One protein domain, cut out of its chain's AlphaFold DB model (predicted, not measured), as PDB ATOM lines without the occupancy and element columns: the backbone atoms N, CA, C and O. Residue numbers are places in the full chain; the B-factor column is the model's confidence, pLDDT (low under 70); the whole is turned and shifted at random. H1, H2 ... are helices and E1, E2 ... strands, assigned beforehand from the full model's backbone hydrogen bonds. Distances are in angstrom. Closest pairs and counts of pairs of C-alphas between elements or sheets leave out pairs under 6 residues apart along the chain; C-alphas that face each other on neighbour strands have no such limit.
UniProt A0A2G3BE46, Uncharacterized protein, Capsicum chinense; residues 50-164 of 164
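What this domain is: This is residues 50 to 164 of the 164 residues of an uncharacterized protein of Capsicum chinense (UniProt A0A2G3BE46). There is little regular structure: a twisted three-strand sheet, E1, E2 and E5, is joined by two tight links, E2 to E3 and E4 to E5, to a small hairpin of E3 and E4, long loops fill residues 89 to 107 and 121 to 144, and helix H1 begins near E3 and reaches away, residues 152 to 164 sticking out. The printed part has 115 residues, under half in named elements, in the order E1 E2 E3 E4 E5 H1, class mixed. The sheet, E1 - E2 - E5, is antiparallel. The whole is only just loose, close to compact, radius of gyration of the C-alphas 16.1 A, spanning 42 by 41 by 25 A.

Where its parts are: E1, residues 60 to 65, begins at C-alpha 60 (44.248, 4.861, -8.560). E2, residues 71 to 80, 24.8 A long, bends by 64 degrees at residue 74. E3 is residues 86 to 88, E4 108 to 110, E5 116 to 120. H1, residues 145 to 162, 26.0 A long, ends at C-alpha 162 (41.492, 42.202, -8.711).

How they stand to each other: E1 and E2 form a hairpin, N 62 and O 74 being 3.1 A apart. E2 also pairs with E5, N 77 and O 119 at 2.9 A. In hairpin E3 and E4, N 108 and O 88 are 2.7 A apart. The closest C-alphas of E3 and H1, Ile 87 and Glu 145, are 6.8 A apart. In H1 every O i to N i+4 pair is within hydrogen-bond range.

The domain as a whole: The farthest C-alphas, Met 71 and His 164, are 47.3 A apart. The printed part has no cut. Links E3 to E4 and E5 to H1 are long. The pLDDT is under 70 in 47 residues, among them 151 to 164.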
ATOM      1  N   ASN A  50      51.464  22.626 -16.239       75.88
ATOM      2  CA  ASN A  50      51.315  21.455 -17.111       75.88
ATOM      3  C   ASN A  50      51.347  20.102 -16.363       75.88
ATOM      4  O   ASN A  50      51.796  19.096 -16.911       75.88
ATOM      5  N   GLY A  51      50.891  20.075 -15.104       73.19
ATOM      6  CA  GLY A  51      50.853  18.869 -14.264       73.19
ATOM      7  C   GLY A  51      52.121  18.594 -13.439       73.19
ATOM      8  O   GLY A  51      52.078  17.789 -12.504       73.19
ATOM      9  N   GLY A  52      53.236  19.277 -13.710       80.50
ATOM     10  CA  GLY A  52      54.489  19.100 -12.968       80.50
ATOM     11  C   GLY A  52      54.952  17.634 -12.914       80.50
ATOM     12  O   GLY A  52      54.998  16.942 -13.923       80.50
ATOM     13  N   ILE A  53      55.278  17.120 -11.726       82.62
ATOM     14  CA  ILE A  53      55.707  15.718 -11.547       82.62
ATOM     15  C   ILE A  53      54.556  14.700 -11.623       82.62
ATOM     16  O   ILE A  53      54.792  13.493 -11.531       82.62
ATOM     17  N   LEU A  54      53.311  15.171 -11.751       83.38
ATOM     18  CA  LEU A  54      52.122  14.334 -11.925       83.38
ATOM     19  C   LEU A  54      51.695  14.205 -13.390       83.38
ATOM     20  O   LEU A  54      50.705  13.532 -13.672       83.38
ATOM     21  N   THR A  55      52.415  14.818 -14.332       82.44
ATOM     22  CA  THR A  55      52.130  14.644 -15.758       82.44
ATOM     23  C   THR A  55      52.160  13.157 -16.121       82.44
ATOM     24  O   THR A  55      53.085  12.435 -15.747       82.44
ATOM     25  N   ASN A  56      51.131  12.693 -16.836       86.06
ATOM     26  CA  ASN A  56      50.909  11.286 -17.204       86.06
ATOM     27  C   ASN A  56      50.736  10.311 -16.024       86.06
ATOM     28  O   ASN A  56      50.781   9.097 -16.223       86.06
ATOM     29  N   LYS A  57      50.522  10.810 -14.802       84.94
ATOM     30  CA  LYS A  57      50.084   9.988 -13.671       84.94
ATOM     31  C   LYS A  57      48.570  10.041 -13.570       84.94
ATOM     32  O   LYS A  57      47.983  11.102 -13.752       84.94
ATOM     33  N   PHE A  58      47.949   8.911 -13.256       87.88
ATOM     34  CA  PHE A  58      46.500   8.796 -13.093       87.88
ATOM     35  C   PHE A  58      46.167   8.370 -11.663       87.88
ATOM     36  O   PHE A  58      46.911   7.561 -11.097       87.88
ATOM     37  N   PRO A  59      45.090   8.902 -11.057       87.19
ATOM     38  CA  PRO A  59      44.657   8.455  -9.746       87.19
ATOM     39  C   PRO A  59      44.248   6.986  -9.789       87.19
ATOM     40  O   PRO A  59      43.508   6.552 -10.672       87.19
ATOM     41  N   VAL A  60      44.700   6.231  -8.794       91.00
ATOM     42  CA  VAL A  60      44.248   4.861  -8.560       91.00
ATOM     43  C   VAL A  60      43.263   4.888  -7.405       91.00
ATOM     44  O   VAL A  60      43.609   5.308  -6.304       91.00
ATOM     45  N   TYR A  61      42.039   4.430  -7.649       88.69
ATOM     46  CA  TYR A  61      41.033   4.303  -6.602       88.69
ATOM     47  C   TYR A  61      41.327   3.071  -5.758       88.69
ATOM     48  O   TYR A  61      41.309   1.945  -6.257       88.69
ATOM     49  N   LYS A  62      41.595   3.278  -4.472       88.38
ATOM     50  CA  LYS A  62      41.916   2.192  -3.546       88.38
ATOM     51  C   LYS A  62      41.263   2.426  -2.184       88.38
ATOM     52  O   LYS A  62      40.955   3.570  -1.839       88.38
ATOM     53  N   PRO A  63      41.057   1.365  -1.390       87.69
ATOM     54  CA  PRO A  63      40.484   1.519  -0.069       87.69
ATOM     55  C   PRO A  63      41.496   2.139   0.906       87.69
ATOM     56  O   PRO A  63      42.622   1.655   1.060       87.69
ATOM     57  N   VAL A  64      41.076   3.196   1.593       83.38
ATOM     58  CA  VAL A  64      41.823   3.910   2.635       83.38
ATOM     59  C   VAL A  64      40.957   4.034   3.887       83.38
ATOM     60  O   VAL A  64      39.733   3.968   3.807       83.38
ATOM     61  N   LYS A  65      41.581   4.190   5.057       82.38
ATOM     62  CA  LYS A  65      40.841   4.449   6.301       82.38
ATOM     63  C   LYS A  65      40.513   5.934   6.390       82.38
ATOM     64  O   LYS A  65      41.453   6.730   6.367       82.38
ATOM     65  N   ASP A  66      39.232   6.258   6.515       76.94
ATOM     66  CA  ASP A  66      38.763   7.622   6.744       76.94
ATOM     67  C   ASP A  66      39.042   8.100   8.183       76.94
ATOM     68  O   ASP A  66      39.649   7.396   9.002       76.94
ATOM     69  N   ILE A  67      38.589   9.313   8.503       74.94
ATOM     70  CA  ILE A  67      38.735   9.908   9.838       74.94
ATOM     71  C   ILE A  67      37.955   9.170  10.939       74.94
ATOM     72  O   ILE A  67      38.304   9.301  12.111       74.94
ATOM     73  N   ASN A  68      36.923   8.405  10.580       78.81
ATOM     74  CA  ASN A  68      36.141   7.573  11.492       78.81
ATOM     75  C   ASN A  68      36.738   6.157  11.632       78.81
ATOM     76  O   ASN A  68      36.332   5.398  12.511       78.81
ATOM     77  N   GLY A  69      37.721   5.806  10.796       80.69
ATOM     78  CA  GLY A  69      38.328   4.480  10.721       80.69
ATOM     79  C   GLY A  69      37.629   3.519   9.753       80.69
ATOM     80  O   GLY A  69      38.066   2.368   9.654       80.69
ATOM     81  N   ASP A  70      36.606   3.982   9.032       83.44
ATOM     82  CA  ASP A  70      35.871   3.223   8.023       83.44
ATOM     83  C   ASP A  70      36.690   3.107   6.726       83.44
ATOM     84  O   ASP A  70      37.499   3.974   6.387       83.44
ATOM     85  N   MET A  71      36.500   2.011   5.987       84.25
ATOM     86  CA  MET A  71      37.163   1.801   4.696       84.25
ATOM     87  C   MET A  71      36.388   2.525   3.591       84.25
ATOM     88  O   MET A  71      35.253   2.158   3.290       84.25
ATOM     89  N   VAL A  72      37.016   3.517   2.963       82.31
ATOM     90  CA  VAL A  72      36.450   4.309   1.861       82.31
ATOM     91  C   VAL A  72      37.323   4.199   0.618       82.31
ATOM     92  O   VAL A  72      38.545   4.108   0.724       82.31
ATOM     93  N   TYR A  73      36.718   4.201  -0.570       85.06
ATOM     94  CA  TYR A  73      37.476   4.288  -1.818       85.06
ATOM     95  C   TYR A  73      37.869   5.739  -2.069       85.06
ATOM     96  O   TYR A  73      37.014   6.613  -2.165       85.06
ATOM     97  N   SER A  74      39.169   5.984  -2.165       82.62
ATOM     98  CA  SER A  74      39.732   7.313  -2.383       82.62
ATOM     99  C   SER A  74      40.617   7.295  -3.626       82.62
ATOM    100  O   SER A  74      41.310   6.292  -3.845       82.62
ATOM    101  N   PRO A  75      40.606   8.360  -4.450       86.00
ATOM    102  CA  PRO A  75      41.604   8.513  -5.492       86.00
ATOM    103  C   PRO A  75      42.966   8.748  -4.839       86.00
ATOM    104  O   PRO A  75      43.128   9.648  -4.016       86.00
ATOM    105  N   THR A  76      43.954   7.951  -5.235       84.31
ATOM    106  CA  THR A  76      45.316   8.042  -4.716       84.31
ATOM    107  C   THR A  76      46.308   8.344  -5.824       84.31
ATOM    108  O   THR A  76      46.312   7.684  -6.863       84.31
ATOM    109  N   LEU A  77      47.202   9.299  -5.574       84.75
ATOM    110  CA  LEU A  77      48.327   9.618  -6.450       84.75
ATOM    111  C   LEU A  77      49.645   9.163  -5.825       84.75
ATOM    112  O   LEU A  77      50.000   9.586  -4.724       84.75
ATOM    113  N   SER A  78      50.392   8.337  -6.558       83.44
ATOM    114  CA  SER A  78      51.730   7.894  -6.162       83.44
ATOM    115  C   SER A  78      52.789   8.930  -6.535       83.44
ATOM    116  O   SER A  78      52.990   9.285  -7.705       83.44
ATOM    117  N   LEU A  79      53.507   9.391  -5.522       80.62
ATOM    118  CA  LEU A  79      54.660  10.263  -5.641       80.62
ATOM    119  C   LEU A  79      55.927   9.417  -5.557       80.62
ATOM    120  O   LEU A  79      56.110   8.637  -4.627       80.62
ATOM    121  N   GLU A  80      56.815   9.586  -6.524       78.62
ATOM    122  CA  GLU A  80      58.065   8.832  -6.615       78.62
ATOM    123  C   GLU A  80      59.202   9.820  -6.833       78.62
ATOM    124  O   GLU A  80      58.996  10.856  -7.473       78.62
ATOM    125  N   ASN A  81      60.389   9.488  -6.321       71.88
ATOM    126  CA  ASN A  81      61.611  10.274  -6.516       71.88
ATOM    127  C   ASN A  81      61.486  11.733  -6.045       71.88
ATOM    128  O   ASN A  81      61.922  12.667  -6.724       71.88
ATOM    129  N   LEU A  82      60.882  11.939  -4.871       74.25
ATOM    130  CA  LEU A  82      60.852  13.264  -4.261       74.25
ATOM    131  C   LEU A  82      62.280  13.689  -3.884       74.25
ATOM    132  O   LEU A  82      63.022  12.975  -3.217       74.25
ATOM    133  N   SER A  83      62.666  14.865  -4.359       70.25
ATOM    134  CA  SER A  83      63.966  15.492  -4.192       70.25
ATOM    135  C   SER A  83      64.104  16.047  -2.772       70.25
ATOM    136  O   SER A  83      63.304  16.903  -2.377       70.25
ATOM    137  N   PRO A  84      65.125  15.619  -2.009       66.19
ATOM    138  CA  PRO A  84      65.394  16.167  -0.686       66.19
ATOM    139  C   PRO A  84      65.607  17.684  -0.726       66.19
ATOM    140  O   PRO A  84      66.231  18.211  -1.649       66.19
ATOM    141  N   GLY A  85      65.083  18.396   0.274       63.81
ATOM    142  CA  GLY A  85      65.232  19.853   0.385       63.81
ATOM    143  C   GLY A  85      64.381  20.663  -0.601       63.81
ATOM    144  O   GLY A  85      64.524  21.885  -0.669       63.81
ATOM    145  N   SER A  86      63.494  20.008  -1.355       64.25
ATOM    146  CA  SER A  86      62.522  20.676  -2.225       64.25
ATOM    147  C   SER A  86      61.200  20.913  -1.499       64.25
ATOM    148  O   SER A  86      60.738  20.088  -0.706       64.25
ATOM    149  N   ILE A  87      60.559  22.044  -1.793       62.25
ATOM    150  CA  ILE A  87      59.187  22.316  -1.364       62.25
ATOM    151  C   ILE A  87      58.261  21.812  -2.465       62.25
ATOM    152  O   ILE A  87      58.383  22.220  -3.620       62.25
ATOM    153  N   TYR A  88      57.334  20.935  -2.108       62.69
ATOM    154  CA  TYR A  88      56.338  20.378  -3.011       62.69
ATOM    155  C   TYR A  88      54.994  21.058  -2.785       62.69
ATOM    156  O   TYR A  88      54.570  21.278  -1.663       62.69
ATOM    157  N   SER A  89      54.307  21.431  -3.854       46.94
ATOM    158  CA  SER A  89      53.114  22.272  -3.770       46.94
ATOM    159  C   SER A  89      51.790  21.473  -3.859       46.94
ATOM    160  O   SER A  89      51.338  21.215  -4.964       46.94
ATOM    161  N   PHE A  90      51.115  21.143  -2.745       59.84
ATOM    162  CA  PHE A  90      49.637  21.132  -2.614       59.84
ATOM    163  C   PHE A  90      49.229  21.445  -1.147       59.84
ATOM    164  O   PHE A  90      49.945  21.033  -0.244       59.84
ATOM    165  N   SER A  91      48.168  22.223  -0.866       39.66
ATOM    166  CA  SER A  91      47.625  22.477   0.499       39.66
ATOM    167  C   SER A  91      46.450  23.464   0.496       39.66
ATOM    168  O   SER A  91      46.626  24.679   0.570       39.66
ATOM    169  N   SER A  92      45.230  22.954   0.493       47.91
ATOM    170  CA  SER A  92      44.105  23.676   1.086       47.91
ATOM    171  C   SER A  92      43.010  22.687   1.429       47.91
ATOM    172  O   SER A  92      42.913  21.614   0.844       47.91
ATOM    173  N   SER A  93      42.189  23.051   2.401       48.59
ATOM    174  CA  SER A  93      40.873  22.452   2.563       48.59
ATOM    175  C   SER A  93      39.927  23.253   1.687       48.59
ATOM    176  O   SER A  93      39.829  24.472   1.840       48.59
ATOM    177  N   VAL A  94      39.250  22.583   0.765       58.62
ATOM    178  CA  VAL A  94      38.230  23.207  -0.072       58.62
ATOM    179  C   VAL A  94      36.856  22.761   0.401       58.62
ATOM    180  O   VAL A  94      36.664  21.607   0.790       58.62
ATOM    181  N   ILE A  95      35.888  23.676   0.395       62.28
ATOM    182  CA  ILE A  95      34.491  23.300   0.603       62.28
ATOM    183  C   ILE A  95      33.973  22.798  -0.739       62.28
ATOM    184  O   ILE A  95      33.478  23.573  -1.554       62.28
ATOM    185  N   ALA A  96      34.099  21.494  -0.961       65.75
ATOM    186  CA  ALA A  96      33.485  20.851  -2.107       65.75
ATOM    187  C   ALA A  96      31.962  20.798  -1.906       65.75
ATOM    188  O   ALA A  96      31.467  20.321  -0.879       65.75
ATOM    189  N   LYS A  97      31.206  21.297  -2.887       68.50
ATOM    190  CA  LYS A  97      29.746  21.150  -2.936       68.50
ATOM    191  C   LYS A  97      29.388  20.086  -3.961       68.50
ATOM    192  O   LYS A  97      30.035  19.956  -4.994       68.50
ATOM    193  N   LYS A  98      28.318  19.340  -3.691       71.81
ATOM    194  CA  LYS A  98      27.801  18.359  -4.646       71.81
ATOM    195  C   LYS A  98      27.413  19.064  -5.951       71.81
ATOM    196  O   LYS A  98      26.630  20.010  -5.913       71.81
ATOM    197  N   GLY A  99      27.904  18.550  -7.078       70.56
ATOM    198  CA  GLY A  99      27.509  18.995  -8.417       70.56
ATOM    199  C   GLY A  99      28.310  20.166  -8.985       70.56
ATOM    200  O   GLY A  99      27.867  20.755  -9.964       70.56
ATOM    201  N   CYS A 100      29.456  20.518  -8.398       76.12
ATOM    202  CA  CYS A 100      30.361  21.502  -8.982       76.12
ATOM    203  C   CYS A 100      31.821  21.242  -8.623       76.12
ATOM    204  O   CYS A 100      32.130  20.489  -7.699       76.12
ATOM    205  N   TRP A 101      32.705  21.914  -9.351       76.75
ATOM    206  CA  TRP A 101      34.145  21.830  -9.184       76.75
ATOM    207  C   TRP A 101      34.646  22.871  -8.200       76.75
ATOM    208  O   TRP A 101      34.085  23.959  -8.054       76.75
ATOM    209  N   SER A 102      35.716  22.531  -7.496       72.94
ATOM    210  CA  SER A 102      36.411  23.458  -6.615       72.94
ATOM    211  C   SER A 102      37.908  23.264  -6.782       72.94
ATOM    212  O   SER A 102      38.383  22.133  -6.910       72.94
ATOM    213  N   PHE A 103      38.647  24.368  -6.809       69.38
ATOM    214  CA  PHE A 103      40.078  24.337  -7.052       69.38
ATOM    215  C   PHE A 103      40.859  24.239  -5.738       69.38
ATOM    216  O   PHE A 103      40.549  24.920  -4.760       69.38
ATOM    217  N   LEU A 104      41.879  23.380  -5.718       71.62
ATOM    218  CA  LEU A 104      42.704  23.107  -4.544       71.62
ATOM    219  C   LEU A 104      44.171  23.403  -4.862       71.62
ATOM    220  O   LEU A 104      44.769  22.789  -5.743       71.62
ATOM    221  N   LYS A 105      44.766  24.348  -4.127       65.88
ATOM    222  CA  LYS A 105      46.162  24.799  -4.290       65.88
ATOM    223  C   LYS A 105      46.840  24.923  -2.935       65.88
ATOM    224  O   LYS A 105      46.182  25.339  -1.995       65.88
ATOM    225  N   GLY A 106      48.141  24.629  -2.842       66.56
ATOM    226  CA  GLY A 106      48.996  24.980  -1.687       66.56
ATOM    227  C   GLY A 106      50.346  24.261  -1.696       66.56
ATOM    228  O   GLY A 106      50.789  23.960  -2.790       66.56
ATOM    229  N   GLY A 107      51.002  23.986  -0.552       66.50
ATOM    230  CA  GLY A 107      52.304  23.283  -0.471       66.50
ATOM    231  C   GLY A 107      52.703  22.672   0.880       66.50
ATOM    232  O   GLY A 107      52.116  22.997   1.907       66.50
ATOM    233  N   PHE A 108      53.723  21.807   0.860       67.50
ATOM    234  CA  PHE A 108      54.400  21.154   1.982       67.50
ATOM    235  C   PHE A 108      55.918  21.069   1.720       67.50
ATOM    236  O   PHE A 108      56.378  20.988   0.580       67.50
ATOM    237  N   LEU A 109      56.718  21.092   2.784       68.06
ATOM    238  CA  LEU A 109      58.145  20.785   2.692       68.06
ATOM    239  C   LEU A 109      58.317  19.266   2.735       68.06
ATOM    240  O   LEU A 109      57.726  18.612   3.592       68.06
ATOM    241  N   TRP A 110      59.127  18.719   1.831       68.50
ATOM    242  CA  TRP A 110      59.505  17.313   1.876       68.50
ATOM    243  C   TRP A 110      60.963  17.191   2.321       68.50
ATOM    244  O   TRP A 110      61.892  17.462   1.556       68.50
ATOM    245  N   ASP A 111      61.160  16.827   3.584       60.09
ATOM    246  CA  ASP A 111      62.472  16.729   4.232       60.09
ATOM    247  C   ASP A 111      62.949  15.281   4.440       60.09
ATOM    248  O   ASP A 111      64.119  15.067   4.756       60.09
ATOM    249  N   SER A 112      62.086  14.284   4.213       58.94
ATOM    250  CA  SER A 112      62.402  12.868   4.426       58.94
ATOM    251  C   SER A 112      62.847  12.167   3.133       58.94
ATOM    252  O   SER A 112      62.174  12.274   2.104       58.94
ATOM    253  N   PRO A 113      63.952  11.401   3.134       57.09
ATOM    254  CA  PRO A 113      64.323  10.560   2.005       57.09
ATOM    255  C   PRO A 113      63.390   9.338   1.945       57.09
ATOM    256  O   PRO A 113      63.727   8.265   2.436       57.09
ATOM    257  N   SER A 114      62.206   9.488   1.348       59.72
ATOM    258  CA  SER A 114      61.400   8.335   0.928       59.72
ATOM    259  C   SER A 114      61.539   8.108  -0.566       59.72
ATOM    260  O   SER A 114      61.460   9.042  -1.364       59.72
ATOM    261  N   ASN A 115      61.649   6.838  -0.942       60.09
ATOM    262  CA  ASN A 115      61.617   6.416  -2.338       60.09
ATOM    263  C   ASN A 115      60.205   6.552  -2.941       60.09
ATOM    264  O   ASN A 115      60.064   6.739  -4.148       60.09
ATOM    265  N   SER A 116      59.160   6.496  -2.104       68.12
ATOM    266  CA  SER A 116      57.763   6.604  -2.534       68.12
ATOM    267  C   SER A 116      56.869   7.202  -1.447       68.12
ATOM    268  O   SER A 116      56.964   6.823  -0.278       68.12
ATOM    269  N   SER A 117      55.948   8.076  -1.831       77.12
ATOM    270  CA  SER A 117      54.872   8.577  -0.973       77.12
ATOM    271  C   SER A 117      53.559   8.645  -1.749       77.12
ATOM    272  O   SER A 117      53.512   8.343  -2.940       77.12
ATOM    273  N   GLN A 118      52.452   8.922  -1.063       79.75
ATOM    274  CA  GLN A 118      51.116   8.845  -1.651       79.75
ATOM    275  C   GLN A 118      50.262  10.008  -1.149       79.75
ATOM    276  O   GLN A 118      50.384  10.403   0.012       79.75
ATOM    277  N   ILE A 119      49.415  10.546  -2.023       78.88
ATOM    278  CA  ILE A 119      48.398  11.545  -1.682       78.88
ATOM    279  C   ILE A 119      47.033  10.882  -1.837       78.88
ATOM    280  O   ILE A 119      46.702  10.439  -2.935       78.88
ATOM    281  N   ASP A 120      46.253  10.859  -0.760       79.00
ATOM    282  CA  ASP A 120      44.870  10.378  -0.738       79.00
ATOM    283  C   ASP A 120      43.916  11.571  -0.545       79.00
ATOM    284  O   ASP A 120      44.227  12.494   0.212       79.00
ATOM    285  N   PHE A 121      42.741  11.544  -1.184       78.38
ATOM    286  CA  PHE A 121      41.715  12.591  -1.050       78.38
ATOM    287  C   PHE A 121      40.466  12.047  -0.355       78.38
ATOM    288  O   PHE A 121      39.838  11.100  -0.831       78.38
ATOM    289  N   GLN A 122      40.087  12.634   0.776       74.19
ATOM    290  CA  GLN A 122      38.994  12.132   1.613       74.19
ATOM    291  C   GLN A 122      38.160  13.296   2.186       74.19
ATOM    292  O   GLN A 122      38.575  14.454   2.148       74.19
ATOM    293  N   SER A 123      36.956  12.990   2.685       74.69
ATOM    294  CA  SER A 123      36.020  13.967   3.270       74.69
ATOM    295  C   SER A 123      36.176  14.077   4.782       74.69
ATOM    296  O   SER A 123      36.409  13.078   5.463       74.69
ATOM    297  N   SER A 124      36.080  15.302   5.327       72.31
ATOM    298  CA  SER A 124      36.362  15.559   6.760       72.31
ATOM    299  C   SER A 124      35.101  15.540   7.600       72.31
ATOM    300  O   SER A 124      35.121  15.819   8.797       72.31
ATOM    301  N   GLU A 125      33.978  15.280   6.946       69.00
ATOM    302  CA  GLU A 125      32.670  15.330   7.550       69.00
ATOM    303  C   GLU A 125      32.323  13.967   8.142       69.00
ATOM    304  O   GLU A 125      31.868  13.066   7.445       69.00
ATOM    305  N   GLN A 126      32.521  13.839   9.456       66.50
ATOM    306  CA  GLN A 126      32.316  12.593  10.207       66.50
ATOM    307  C   GLN A 126      30.889  12.037  10.084       66.50
ATOM    308  O   GLN A 126      30.677  10.835  10.206       66.50
ATOM    309  N   THR A 127      29.906  12.908   9.851       64.62
ATOM    310  CA  THR A 127      28.478  12.567   9.799       64.62
ATOM    311  C   THR A 127      28.026  12.035   8.441       64.62
ATOM    312  O   THR A 127      26.982  11.387   8.363       64.62
ATOM    313  N   LYS A 128      28.784  12.286   7.366       63.38
ATOM    314  CA  LYS A 128      28.475  11.786   6.025       63.38
ATOM    315  C   LYS A 128      29.279  10.526   5.771       63.38
ATOM    316  O   LYS A 128      30.456  10.579   5.432       63.38
ATOM    317  N   ARG A 129      28.616   9.382   5.913       61.22
ATOM    318  CA  ARG A 129      29.180   8.109   5.475       61.22
ATOM    319  C   ARG A 129      29.189   8.071   3.950       61.22
ATOM    320  O   ARG A 129      28.134   8.226   3.343       61.22
ATOM    321  N   PHE A 130      30.370   7.829   3.386       64.38
ATOM    322  CA  PHE A 130      30.625   7.641   1.955       64.38
ATOM    323  C   PHE A 130      30.401   8.907   1.113       64.38
ATOM    324  O   PHE A 130      29.293   9.230   0.692       64.38
ATOM    325  N   VAL A 131      31.495   9.633   0.870       70.75
ATOM    326  CA  VAL A 131      31.555  10.734  -0.096       70.75
ATOM    327  C   VAL A 131      32.436  10.282  -1.249       70.75
ATOM    328  O   VAL A 131      33.618  10.016  -1.037       70.75
ATOM    329  N   ASP A 132      31.866  10.218  -2.448       72.50
ATOM    330  CA  ASP A 132      32.637   9.958  -3.660       72.50
ATOM    331  C   ASP A 132      33.445  11.206  -4.015       72.50
ATOM    332  O   ASP A 132      32.901  12.309  -4.137       72.50
ATOM    333  N   VAL A 133      34.760  11.032  -4.143       78.25
ATOM    334  CA  VAL A 133      35.693  12.105  -4.487       78.25
ATOM    335  C   VAL A 133      36.241  11.857  -5.885       78.25
ATOM    336  O   VAL A 133      36.808  10.801  -6.174       78.25
ATOM    337  N   GLU A 134      36.097  12.859  -6.742       80.62
ATOM    338  CA  GLU A 134      36.644  12.868  -8.093       80.62
ATOM    339  C   GLU A 134      37.706  13.963  -8.216       80.62
ATOM    340  O   GLU A 134      37.515  15.087  -7.748       80.62
ATOM    341  N   ILE A 135      38.835  13.623  -8.839       79.88
ATOM    342  CA  ILE A 135      39.895  14.572  -9.179       79.88
ATOM    343  C   ILE A 135      40.180  14.472 -10.673       79.88
ATOM    344  O   ILE A 135      40.343  13.375 -11.205       79.88
ATOM    345  N   ILE A 136      40.249  15.616 -11.344       76.69
ATOM    346  CA  ILE A 136      40.322  15.660 -12.814       76.69
ATOM    347  C   ILE A 136      41.407  16.587 -13.362       76.69
ATOM    348  O   ILE A 136      41.853  16.412 -14.490       76.69
ATOM    349  N   ALA A 137      41.889  17.530 -12.553       78.88
ATOM    350  CA  ALA A 137      43.022  18.381 -12.881       78.88
ATOM    351  C   ALA A 137      43.933  18.486 -11.658       78.88
ATOM    352  O   ALA A 137      43.519  18.941 -10.592       78.88
ATOM    353  N   TYR A 138      45.174  18.032 -11.800       82.19
ATOM    354  CA  TYR A 138      46.144  17.997 -10.711       82.19
ATOM    355  C   TYR A 138      47.548  18.300 -11.223       82.19
ATOM    356  O   TYR A 138      47.927  17.957 -12.341       82.19
ATOM    357  N   SER A 139      48.324  18.970 -10.380       82.00
ATOM    358  CA  SER A 139      49.705  19.326 -10.657       82.00
ATOM    359  C   SER A 139      50.503  19.334  -9.376       82.00
ATOM    360  O   SER A 139      49.996  19.741  -8.331       82.00
ATOM    361  N   LEU A 140      51.756  18.905  -9.466       79.81
ATOM    362  CA  LEU A 140      52.688  18.995  -8.358       79.81
ATOM    363  C   LEU A 140      54.024  19.503  -8.873       79.81
ATOM    364  O   LEU A 140      54.766  18.786  -9.535       79.81
ATOM    365  N   GLN A 141      54.330  20.757  -8.575       81.00
ATOM    366  CA  GLN A 141      55.569  21.388  -9.005       81.00
ATOM    367  C   GLN A 141      56.514  21.531  -7.802       81.00
ATOM    368  O   GLN A 141      56.107  22.109  -6.789       81.00
ATOM    369  N   PRO A 142      57.757  21.020  -7.877       76.44
ATOM    370  CA  PRO A 142      58.785  21.340  -6.898       76.44
ATOM    371  C   PRO A 142      59.258  22.788  -7.068       76.44
ATOM    372  O   PRO A 142      59.487  23.258  -8.188       76.44
ATOM    373  N   PHE A 143      59.449  23.468  -5.941       74.69
ATOM    374  CA  PHE A 143      59.998  24.816  -5.857       74.69
ATOM    375  C   PHE A 143      61.115  24.891  -4.814       74.69
ATOM    376  O   PHE A 143      61.083  24.228  -3.775       74.69
ATOM    377  N   THR A 144      62.085  25.772  -5.055       78.12
ATOM    378  CA  THR A 144      62.987  26.262  -4.002       78.12
ATOM    379  C   THR A 144      62.242  27.218  -3.068       78.12
ATOM    380  O   THR A 144      61.265  27.850  -3.471       78.12
ATOM    381  N   GLU A 145      62.739  27.428  -1.847       75.56
ATOM    382  CA  GLU A 145      62.141  28.399  -0.917       75.56
ATOM    383  C   GLU A 145      62.062  29.818  -1.507       75.56
ATOM    384  O   GLU A 145      61.065  30.522  -1.340       75.56
ATOM    385  N   ARG A 146      63.085  30.234  -2.267       78.81
ATOM    386  CA  ARG A 146      63.095  31.536  -2.952       78.81
ATOM    387  C   ARG A 146      62.016  31.628  -4.034       78.81
ATOM    388  O   ARG A 146      61.353  32.660  -4.124       78.81
ATOM    389  N   GLN A 147      61.840  30.580  -4.844       76.31
ATOM    390  CA  GLN A 147      60.772  30.522  -5.851       76.31
ATOM    391  C   GLN A 147      59.393  30.497  -5.188       76.31
ATOM    392  O   GLN A 147      58.515  31.253  -5.591       76.31
ATOM    393  N   TRP A 148      59.234  29.706  -4.125       72.44
ATOM    394  CA  TRP A 148      58.000  29.640  -3.350       72.44
ATOM    395  C   TRP A 148      57.589  31.022  -2.830       72.44
ATOM    396  O   TRP A 148      56.481  31.483  -3.096       72.44
ATOM    397  N   ARG A 149      58.507  31.732  -2.159       72.44
ATOM    398  CA  ARG A 149      58.258  33.085  -1.634       72.44
ATOM    399  C   ARG A 149      57.902  34.091  -2.734       72.44
ATOM    400  O   ARG A 149      57.061  34.955  -2.508       72.44
ATOM    401  N   ARG A 150      58.514  33.983  -3.919       73.25
ATOM    402  CA  ARG A 150      58.202  34.856  -5.061       73.25
ATOM    403  C   ARG A 150      56.789  34.615  -5.588       73.25
ATOM    404  O   ARG A 150      56.042  35.574  -5.735       73.25
ATOM    405  N   ASN A 151      56.409  33.353  -5.780       69.06
ATOM    406  CA  ASN A 151      55.070  32.991  -6.250       69.06
ATOM    407  C   ASN A 151      53.982  33.467  -5.277       69.06
ATOM    408  O   ASN A 151      52.939  33.946  -5.711       69.06
ATOM    409  N   GLN A 152      54.243  33.392  -3.967       63.22
ATOM    410  CA  GLN A 152      53.347  33.949  -2.949       63.22
ATOM    411  C   GLN A 152      53.194  35.466  -3.100       63.22
ATOM    412  O   GLN A 152      52.082  35.986  -3.101       63.22
ATOM    413  N   PHE A 153      54.307  36.186  -3.258       65.94
ATOM    414  CA  PHE A 153      54.285  37.638  -3.418       65.94
ATOM    415  C   PHE A 153      53.518  38.074  -4.678       65.94
ATOM    416  O   PHE A 153      52.686  38.978  -4.611       65.94
ATOM    417  N   GLU A 154      53.747  37.407  -5.810       67.00
ATOM    418  CA  GLU A 154      53.040  37.684  -7.067       67.00
ATOM    419  C   GLU A 154      51.548  37.325  -6.991       67.00
ATOM    420  O   GLU A 154      50.706  38.119  -7.423       67.00
ATOM    421  N   GLY A 155      51.197  36.188  -6.378       61.25
ATOM    422  CA  GLY A 155      49.805  35.783  -6.150       61.25
ATOM    423  C   GLY A 155      49.038  36.778  -5.276       61.25
ATOM    424  O   GLY A 155      47.952  37.228  -5.649       61.25
ATOM    425  N   ILE A 156      49.640  37.215  -4.163       57.56
ATOM    426  CA  ILE A 156      49.057  38.214  -3.252       57.56
ATOM    427  C   ILE A 156      48.851  39.558  -3.959       57.56
ATOM    428  O   ILE A 156      47.795  40.174  -3.810       57.56
ATOM    429  N   ASN A 157      49.836  40.028  -4.729       58.53
ATOM    430  CA  ASN A 157      49.714  41.299  -5.444       58.53
ATOM    431  C   ASN A 157      48.643  41.237  -6.535       58.53
ATOM    432  O   ASN A 157      47.851  42.165  -6.665       58.53
ATOM    433  N   THR A 158      48.556  40.122  -7.261       59.03
ATOM    434  CA  THR A 158      47.525  39.917  -8.286       59.03
ATOM    435  C   THR A 158      46.122  39.890  -7.674       59.03
ATOM    436  O   THR A 158      45.214  40.537  -8.192       59.03
ATOM    437  N   ALA A 159      45.937  39.200  -6.542       53.34
ATOM    438  CA  ALA A 159      44.662  39.189  -5.825       53.34
ATOM    439  C   ALA A 159      44.263  40.592  -5.343       53.34
ATOM    440  O   ALA A 159      43.114  40.992  -5.501       53.34
ATOM    441  N   ARG A 160      45.216  41.373  -4.814       53.72
ATOM    442  CA  ARG A 160      44.974  42.763  -4.390       53.72
ATOM    443  C   ARG A 160      44.572  43.679  -5.549       53.72
ATOM    444  O   ARG A 160      43.756  44.565  -5.334       53.72
ATOM    445  N   ILE A 161      45.096  43.453  -6.754       54.12
ATOM    446  CA  ILE A 161      44.727  44.219  -7.956       54.12
ATOM    447  C   ILE A 161      43.309  43.871  -8.435       54.12
ATOM    448  O   ILE A 161      42.601  44.761  -8.879       54.12
ATOM    449  N   LYS A 162      42.853  42.617  -8.303       51.06
ATOM    450  CA  LYS A 162      41.492  42.202  -8.711       51.06
ATOM    451  C   LYS A 162      40.356  42.773  -7.843       51.06
ATOM    452  O   LYS A 162      39.200  42.669  -8.236       51.06
ATOM    453  N   HIS A 163      40.662  43.318  -6.665       45.66
ATOM    454  CA  HIS A 163      39.682  43.906  -5.740       45.66
ATOM    455  C   HIS A 163      39.578  45.443  -5.833       45.66
ATOM    456  O   HIS A 163      38.867  46.046  -5.026       45.66
ATOM    457  N   HIS A 164      40.269  46.062  -6.794       37.50
ATOM    458  CA  HIS A 164      40.137  47.473  -7.170       37.50
ATOM    459  C   HIS A 164      39.530  47.594  -8.568       37.50
ATOM    460  O   HIS A 164      38.894  48.643  -8.812       37.50
TER     461      HIS A 164